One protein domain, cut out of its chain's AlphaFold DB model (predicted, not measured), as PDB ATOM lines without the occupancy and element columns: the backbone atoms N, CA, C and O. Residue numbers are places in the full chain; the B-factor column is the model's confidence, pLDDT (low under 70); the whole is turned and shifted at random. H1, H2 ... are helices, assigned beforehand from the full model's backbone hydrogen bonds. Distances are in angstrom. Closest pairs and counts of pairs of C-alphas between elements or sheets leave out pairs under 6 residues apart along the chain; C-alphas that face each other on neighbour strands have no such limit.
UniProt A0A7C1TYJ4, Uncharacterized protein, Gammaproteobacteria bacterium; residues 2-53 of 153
ATOM      1  N   GLN A   2     183.443 369.220 266.287       75.06
ATOM      2  CA  GLN A   2     184.465 370.019 266.987       75.06
ATOM      3  C   GLN A   2     185.748 369.238 267.346       75.06
ATOM      4  O   GLN A   2     186.848 369.729 267.130       75.06
ATOM      5  N   ALA A   3     185.619 367.996 267.825       69.19
ATOM      6  CA  ALA A   3     186.760 367.182 268.256       69.19
ATOM      7  C   ALA A   3     187.757 366.845 267.128       69.19
ATOM      8  O   ALA A   3     188.956 366.806 267.368       69.19
ATOM      9  N   TYR A   4     187.269 366.668 265.895       71.44
ATOM     10  CA  TYR A   4     188.112 366.411 264.725       71.44
ATOM     11  C   TYR A   4     188.990 367.622 264.384       71.44
ATOM     12  O   TYR A   4     190.202 367.494 264.230       71.44
ATOM     13  N   TYR A   5     188.391 368.815 264.323       73.19
ATOM     14  CA  TYR A   5     189.121 370.049 264.027       73.19
ATOM     15  C   TYR A   5     190.061 370.458 265.168       73.19
ATOM     16  O   TYR A   5     191.170 370.912 264.901       73.19
ATOM     17  N   ASN A   6     189.671 370.209 266.421       72.69
ATOM     18  CA  ASN A   6     190.529 370.436 267.587       72.69
ATOM     19  C   ASN A   6     191.746 369.492 267.616       72.69
ATOM     20  O   ASN A   6     192.804 369.869 268.102       72.69
ATOM     21  N   ALA A   7     191.624 368.268 267.091       68.12
ATOM     22  CA  ALA A   7     192.754 367.343 266.989       68.12
ATOM     23  C   ALA A   7     193.729 367.714 265.852       68.12
ATOM     24  O   ALA A   7     194.893 367.322 265.884       68.12
ATOM     25  N   LEU A   8     193.261 368.473 264.852       68.94
ATOM     26  CA  LEU A   8     194.046 368.957 263.709       68.94
ATOM     27  C   LEU A   8     194.683 370.337 263.926       68.94
ATOM     28  O   LEU A   8     195.529 370.745 263.122       68.94
ATOM     29  N   SER A   9     194.290 371.073 264.970       67.62
ATOM     30  CA  SER A   9     194.916 372.346 265.326       67.62
ATOM     31  C   SER A   9     196.267 372.083 265.989       67.62
ATOM     32  O   SER A   9     196.361 371.897 267.202       67.62
ATOM     33  N   VAL A  10     197.315 372.030 265.172       64.38
ATOM     34  CA  VAL A  10     198.696 371.839 265.619       64.38
ATOM     35  C   VAL A  10     199.446 373.168 265.445       64.38
ATOM     36  O   VAL A  10     199.778 373.538 264.320       64.38
ATOM     37  N   GLY A  11     199.671 373.883 266.556       61.69
ATOM     38  CA  GLY A  11     200.454 375.131 266.638       61.69
ATOM     39  C   GLY A  11     199.658 376.451 266.560       61.69
ATOM     40  O   GLY A  11     198.532 376.484 266.073       61.69
ATOM     41  N   GLU A  12     200.263 377.550 267.040       61.38
ATOM     42  CA  GLU A  12     199.725 378.933 266.979       61.38
ATOM     43  C   GLU A  12     199.708 379.515 265.553       61.38
ATOM     44  O   GLU A  12     198.913 380.397 265.229       61.38
ATOM     45  N   SER A  13     200.583 379.013 264.681       61.78
ATOM     46  CA  SER A  13     200.780 379.513 263.323       61.78
ATOM     47  C   SER A  13     200.064 378.634 262.294       61.78
ATOM     48  O   SER A  13     200.257 377.421 262.224       61.78
ATOM     49  N   HIS A  14     199.265 379.267 261.430       61.53
ATOM     50  CA  HIS A  14     198.659 378.615 260.263       61.53
ATOM     51  C   HIS A  14     199.675 378.338 259.137       61.53
ATOM     52  O   HIS A  14     199.351 377.616 258.192       61.53
ATOM     53  N   ASN A  15     200.895 378.885 259.219       61.66
ATOM     54  CA  ASN A  15     201.920 378.743 258.190       61.66
ATOM     55  C   ASN A  15     202.679 377.420 258.330       61.66
ATOM     56  O   ASN A  15     203.351 377.173 259.328       61.66
ATOM     57  N   TYR A  16     202.639 376.606 257.272       61.00
ATOM     58  CA  TYR A  16     203.340 375.319 257.194       61.00
ATOM     59  C   TYR A  16     204.855 375.445 257.447       61.00
ATOM     60  O   TYR A  16     205.440 374.614 258.131       61.00
ATOM     61  N   TYR A  17     205.468 376.527 256.958       63.66
ATOM     62  CA  TYR A  17     206.908 376.792 257.068       63.66
ATOM     63  C   TYR A  17     207.334 377.490 258.369       63.66
ATOM     64  O   TYR A  17     208.524 377.639 258.614       63.66
ATOM     65  N   PHE A  18     206.388 377.922 259.208       58.53
ATOM     66  CA  PHE A  18     206.678 378.589 260.479       58.53
ATOM     67  C   PHE A  18     205.916 377.887 261.607       58.53
ATOM     68  O   PHE A  18     204.761 378.207 261.870       58.53
ATOM     69  N   GLY A  19     206.558 376.924 262.273       61.28
ATOM     70  CA  GLY A  19     206.072 376.329 263.529       61.28
ATOM     71  C   GLY A  19     205.211 375.063 263.410       61.28
ATOM     72  O   GLY A  19     205.004 374.388 264.415       61.28
ATOM     73  N   ARG A  20     204.756 374.677 262.209       64.19
ATOM     74  CA  ARG A  20     204.097 373.370 261.978       64.19
ATOM     75  C   ARG A  20     205.076 372.199 261.861       64.19
ATOM     76  O   ARG A  20     204.676 371.063 262.085       64.19
ATOM     77  N   GLU A  21     206.340 372.470 261.549       61.47
ATOM     78  CA  GLU A  21     207.404 371.462 261.421       61.47
ATOM     79  C   GLU A  21     207.699 370.737 262.748       61.47
ATOM     80  O   GLU A  21     207.970 369.541 262.746       61.47
ATOM     81  N   GLN A  22     207.580 371.427 263.892       60.66
ATOM     82  CA  GLN A  22     207.745 370.832 265.228       60.66
ATOM     83  C   GLN A  22     206.416 370.415 265.880       60.66
ATOM     84  O   GLN A  22     206.382 370.035 267.053       60.66
ATOM     85  N   ALA A  23     205.295 370.521 265.164       65.75
ATOM     86  CA  ALA A  23     203.980 370.380 265.765       65.75
ATOM     87  C   ALA A  23     203.627 368.897 265.992       65.75
ATOM     88  O   ALA A  23     203.574 368.089 265.065       65.75
ATOM     89  N   GLY A  24     203.387 368.529 267.254       71.50
ATOM     90  CA  GLY A  24     203.137 367.148 267.661       71.50
ATOM     91  C   GLY A  24     201.778 366.619 267.196       71.50
ATOM     92  O   GLY A  24     200.734 367.053 267.671       71.50
ATOM     93  N   ILE A  25     201.786 365.612 266.322       80.81
ATOM     94  CA  ILE A  25     200.574 364.978 265.763       80.81
ATOM     95  C   ILE A  25     199.885 363.978 266.710       80.81
ATOM     96  O   ILE A  25     198.895 363.347 266.340       80.81
ATOM     97  N   THR A  26     200.383 363.820 267.939       83.38
ATOM     98  CA  THR A  26     199.902 362.828 268.914       83.38
ATOM     99  C   THR A  26     198.398 362.936 269.172       83.38
ATOM    100  O   THR A  26     197.711 361.918 269.200       83.38
ATOM    101  N   ALA A  27     197.861 364.154 269.301       80.31
ATOM    102  CA  ALA A  27     196.431 364.373 269.539       80.31
ATOM    103  C   ALA A  27     195.557 363.846 268.387       80.31
ATOM    104  O   ALA A  27     194.506 363.247 268.620       80.31
ATOM    105  N   TRP A  28     196.022 364.008 267.147       82.44
ATOM    106  CA  TRP A  28     195.345 363.489 265.964       82.44
ATOM    107  C   TRP A  28     195.380 361.960 265.905       82.44
ATOM    108  O   TRP A  28     194.348 361.342 265.649       82.44
ATOM    109  N   ILE A  29     196.525 361.342 266.215       85.75
ATOM    110  CA  ILE A  29     196.654 359.875 266.249       85.75
ATOM    111  C   ILE A  29     195.722 359.278 267.309       85.75
ATOM    112  O   ILE A  29     195.004 358.324 267.022       85.75
ATOM    113  N   VAL A  30     195.675 359.861 268.511       88.06
ATOM    114  CA  VAL A  30     194.778 359.404 269.585       88.06
ATOM    115  C   VAL A  30     193.314 359.520 269.161       88.06
ATOM    116  O   VAL A  30     192.550 358.568 269.333       88.06
ATOM    117  N   TYR A  31     192.925 360.648 268.559       84.81
ATOM    118  CA  TYR A  31     191.570 360.840 268.044       84.81
ATOM    119  C   TYR A  31     191.215 359.811 266.960       84.81
ATOM    120  O   TYR A  31     190.137 359.214 266.994       84.81
ATOM    121  N   PHE A  32     192.133 359.567 266.023       89.12
ATOM    122  CA  PHE A  32     191.941 358.607 264.941       89.12
ATOM    123  C   PHE A  32     191.805 357.173 265.467       89.12
ATOM    124  O   PHE A  32     190.849 356.479 265.123       89.12
ATOM    125  N   CYS A  33     192.713 356.738 266.344       92.56
ATOM    126  CA  CYS A  33     192.663 355.405 266.942       92.56
ATOM    127  C   CYS A  33     191.388 355.193 267.773       92.56
ATOM    128  O   CYS A  33     190.793 354.119 267.687       92.56
ATOM    129  N   GLY A  34     190.933 356.211 268.514       91.25
ATOM    130  CA  GLY A  34     189.659 356.166 269.238       91.25
ATOM    131  C   GLY A  34     188.463 356.003 268.297       91.25
ATOM    132  O   GLY A  34     187.668 355.080 268.463       91.25
ATOM    133  N   GLY A  35     188.387 356.821 267.242       89.12
ATOM    134  CA  GLY A  35     187.316 356.721 266.245       89.12
ATOM    135  C   GLY A  35     187.290 355.373 265.516       89.12
ATOM    136  O   GLY A  35     186.219 354.814 265.279       89.12
ATOM    137  N   MET A  36     188.462 354.808 265.210       92.38
ATOM    138  CA  MET A  36     188.570 353.471 264.620       92.38
ATOM    139  C   MET A  36     188.096 352.381 265.588       92.38
ATOM    140  O   MET A  36     187.365 351.481 265.173       92.38
ATOM    141  N   ALA A  37     188.466 352.460 266.869       93.69
ATOM    142  CA  ALA A  37     188.016 351.508 267.883       93.69
ATOM    143  C   ALA A  37     186.483 351.509 268.021       93.69
ATOM    144  O   ALA A  37     185.864 350.440 268.007       93.69
ATOM    145  N   ASP A  38     185.866 352.691 268.055       92.50
ATOM    146  CA  ASP A  38     184.409 352.842 268.116       92.50
ATOM    147  C   ASP A  38     183.722 352.302 266.854       92.50
ATOM    148  O   ASP A  38     182.699 351.611 266.929       92.50
ATOM    149  N   ALA A  39     184.290 352.566 265.675       92.31
ATOM    150  CA  ALA A  39     183.771 352.037 264.418       92.31
ATOM    151  C   ALA A  39     183.790 350.500 264.405       92.31
ATOM    152  O   ALA A  39     182.776 349.872 264.090       92.31
ATOM    153  N   PHE A  40     184.902 349.879 264.811       94.06
ATOM    154  CA  PHE A  40     185.005 348.421 264.890       94.06
ATOM    155  C   PHE A  40     184.072 347.820 265.944       94.06
ATOM    156  O   PHE A  40     183.449 346.786 265.684       94.06
ATOM    157  N   ALA A  41     183.914 348.467 267.101       93.75
ATOM    158  CA  ALA A  41     182.965 348.032 268.124       93.75
ATOM    159  C   ALA A  41     181.523 348.021 267.585       93.75
ATOM    160  O   ALA A  41     180.801 347.036 267.772       93.75
ATOM    161  N   ASN A  42     181.134 349.060 266.843       92.31
ATOM    162  CA  ASN A  42     179.815 349.160 266.214       92.31
ATOM    163  C   ASN A  42     179.596 348.110 265.117       92.31
ATOM    164  O   ASN A  42     178.516 347.519 265.040       92.31
ATOM    165  N   VAL A  43     180.606 347.839 264.284       92.69
ATOM    166  CA  VAL A  43     180.533 346.771 263.272       92.69
ATOM    167  C   VAL A  43     180.371 345.409 263.942       92.69
ATOM    168  O   VAL A  43     179.503 344.636 263.539       92.69
ATOM    169  N   ARG A  44     181.143 345.128 265.000       91.00
ATOM    170  CA  ARG A  44     181.031 343.877 265.764       91.00
ATOM    171  C   ARG A  44     179.639 343.706 266.371       91.00
ATOM    172  O   ARG A  44     179.083 342.614 266.287       91.00
ATOM    173  N   LEU A  45     179.076 344.764 266.961       90.25
ATOM    174  CA  LEU A  45     177.724 344.729 267.526       90.25
ATOM    175  C   LEU A  45     176.693 344.380 266.450       90.25
ATOM    176  O   LEU A  45     176.004 343.371 266.591       90.25
ATOM    177  N   LYS A  46     176.680 345.111 265.331       86.94
ATOM    178  CA  LYS A  46     175.758 344.845 264.214       86.94
ATOM    179  C   LYS A  46     175.933 343.452 263.615       86.94
ATOM    180  O   LYS A  46     174.946 342.789 263.314       86.94
ATOM    181  N   ALA A  47     177.172 342.986 263.463       85.44
ATOM    182  CA  ALA A  47     177.453 341.636 262.981       85.44
ATOM    183  C   ALA A  47     176.925 340.569 263.954       85.44
ATOM    184  O   ALA A  47     176.337 339.581 263.523       85.44
ATOM    185  N   SER A  48     177.071 340.782 265.265       83.50
ATOM    186  CA  SER A  48     176.549 339.864 266.283       83.50
ATOM    187  C   SER A  48     175.017 339.852 266.351       83.50
ATOM    188  O   SER A  48     174.421 338.800 266.564       83.50
ATOM    189  N   GLU A  49     174.366 340.995 266.131       81.69
ATOM    190  CA  GLU A  49     172.906 341.097 266.026       81.69
ATOM    191  C   GLU A  49     172.393 340.394 264.767       81.69
ATOM    192  O   GLU A  49     171.432 339.628 264.836       81.69
ATOM    193  N   ALA A  50     173.067 340.596 263.633       74.62
ATOM    194  CA  ALA A  50     172.749 339.915 262.383       74.62
ATOM    195  C   ALA A  50     172.953 338.395 262.485       74.62
ATOM    196  O   ALA A  50     172.144 337.646 261.955       74.62
ATOM    197  N   ALA A  51     173.979 337.935 263.208       72.31
ATOM    198  CA  ALA A  51     174.210 336.513 263.449       72.31
ATOM    199  C   ALA A  51     173.149 335.881 264.369       72.31
ATOM    200  O   ALA A  51     172.799 334.719 264.193       72.31
ATOM    201  N   LYS A  52     172.618 336.632 265.345       70.88
ATOM    202  CA  LYS A  52     171.516 336.169 266.214       70.88
ATOM    203  C   LYS A  52     170.173 336.154 265.489       70.88
ATOM    204  O   LYS A  52     169.308 335.343 265.805       70.88
ATOM    205  N   GLY A  53     169.986 337.059 264.535       57.66
ATOM    206  CA  GLY A  53     168.849 337.048 263.635       57.66
ATOM    207  C   GLY A  53     169.076 336.057 262.503       57.66
ATOM    208  O   GLY A  53     169.341 336.489 261.386       57.66
TER     209      GLY A  53
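What this domain is: This is residues 2 to 53 of the 153 residues of an uncharacterized protein of Gammaproteobacteria bacterium (UniProt A0A7C1TYJ4). What does one see first? One long helix, H2, makes most of a thin, rod-like shape, and the chain before it forms a short helix, H1, and a long loop that folds back so that H1 packs slantwise on the first turns of H2. The far part of H2, from residue 36 on, sticks out as a free arm. What is it made of? The printed part has 52 residues with two named helices, H1 then H2, and no named strand; the class is all helix, and the whole is extended, with a radius of gyration of the C-alphas of 17.2 A and spans of 56 by 18 by 12 A.

Where its parts are: Where does the first helix lie? H1 holds residues 2 to 8, from C-alpha 2 at (184.465, 370.019, 266.987). Where is the long one? H2 holds residues 26 to 52 and is 39.0 A long, from C-alpha 26 at (199.902, 362.828, 268.914) to C-alpha 52 at (171.516, 336.169, 266.214).

How they stand to each other: How does H1 stand to H2? They touch, with the C-alphas of Ala 7 and Trp 28 closest at 4.8 A, and H2 touches H1 with residues 27 to 31 alone. They run opposite ways at a steep tilt of 51 degrees. What do the backbones show? In H1 and H2 every O i to N i+4 pair is within hydrogen-bond range.

The domain as a whole: How large is it? The two C-alphas farthest apart, those of Phe 18 and Gly 53, are 56.3 A apart. Is it unbroken? The printed part has no cut, and the link from H1 to H2, residues 9 to 25, is long. Where is confidence low? The pLDDT is under 70 at residue 3, residues 7 to 23 and residue 53 of this model.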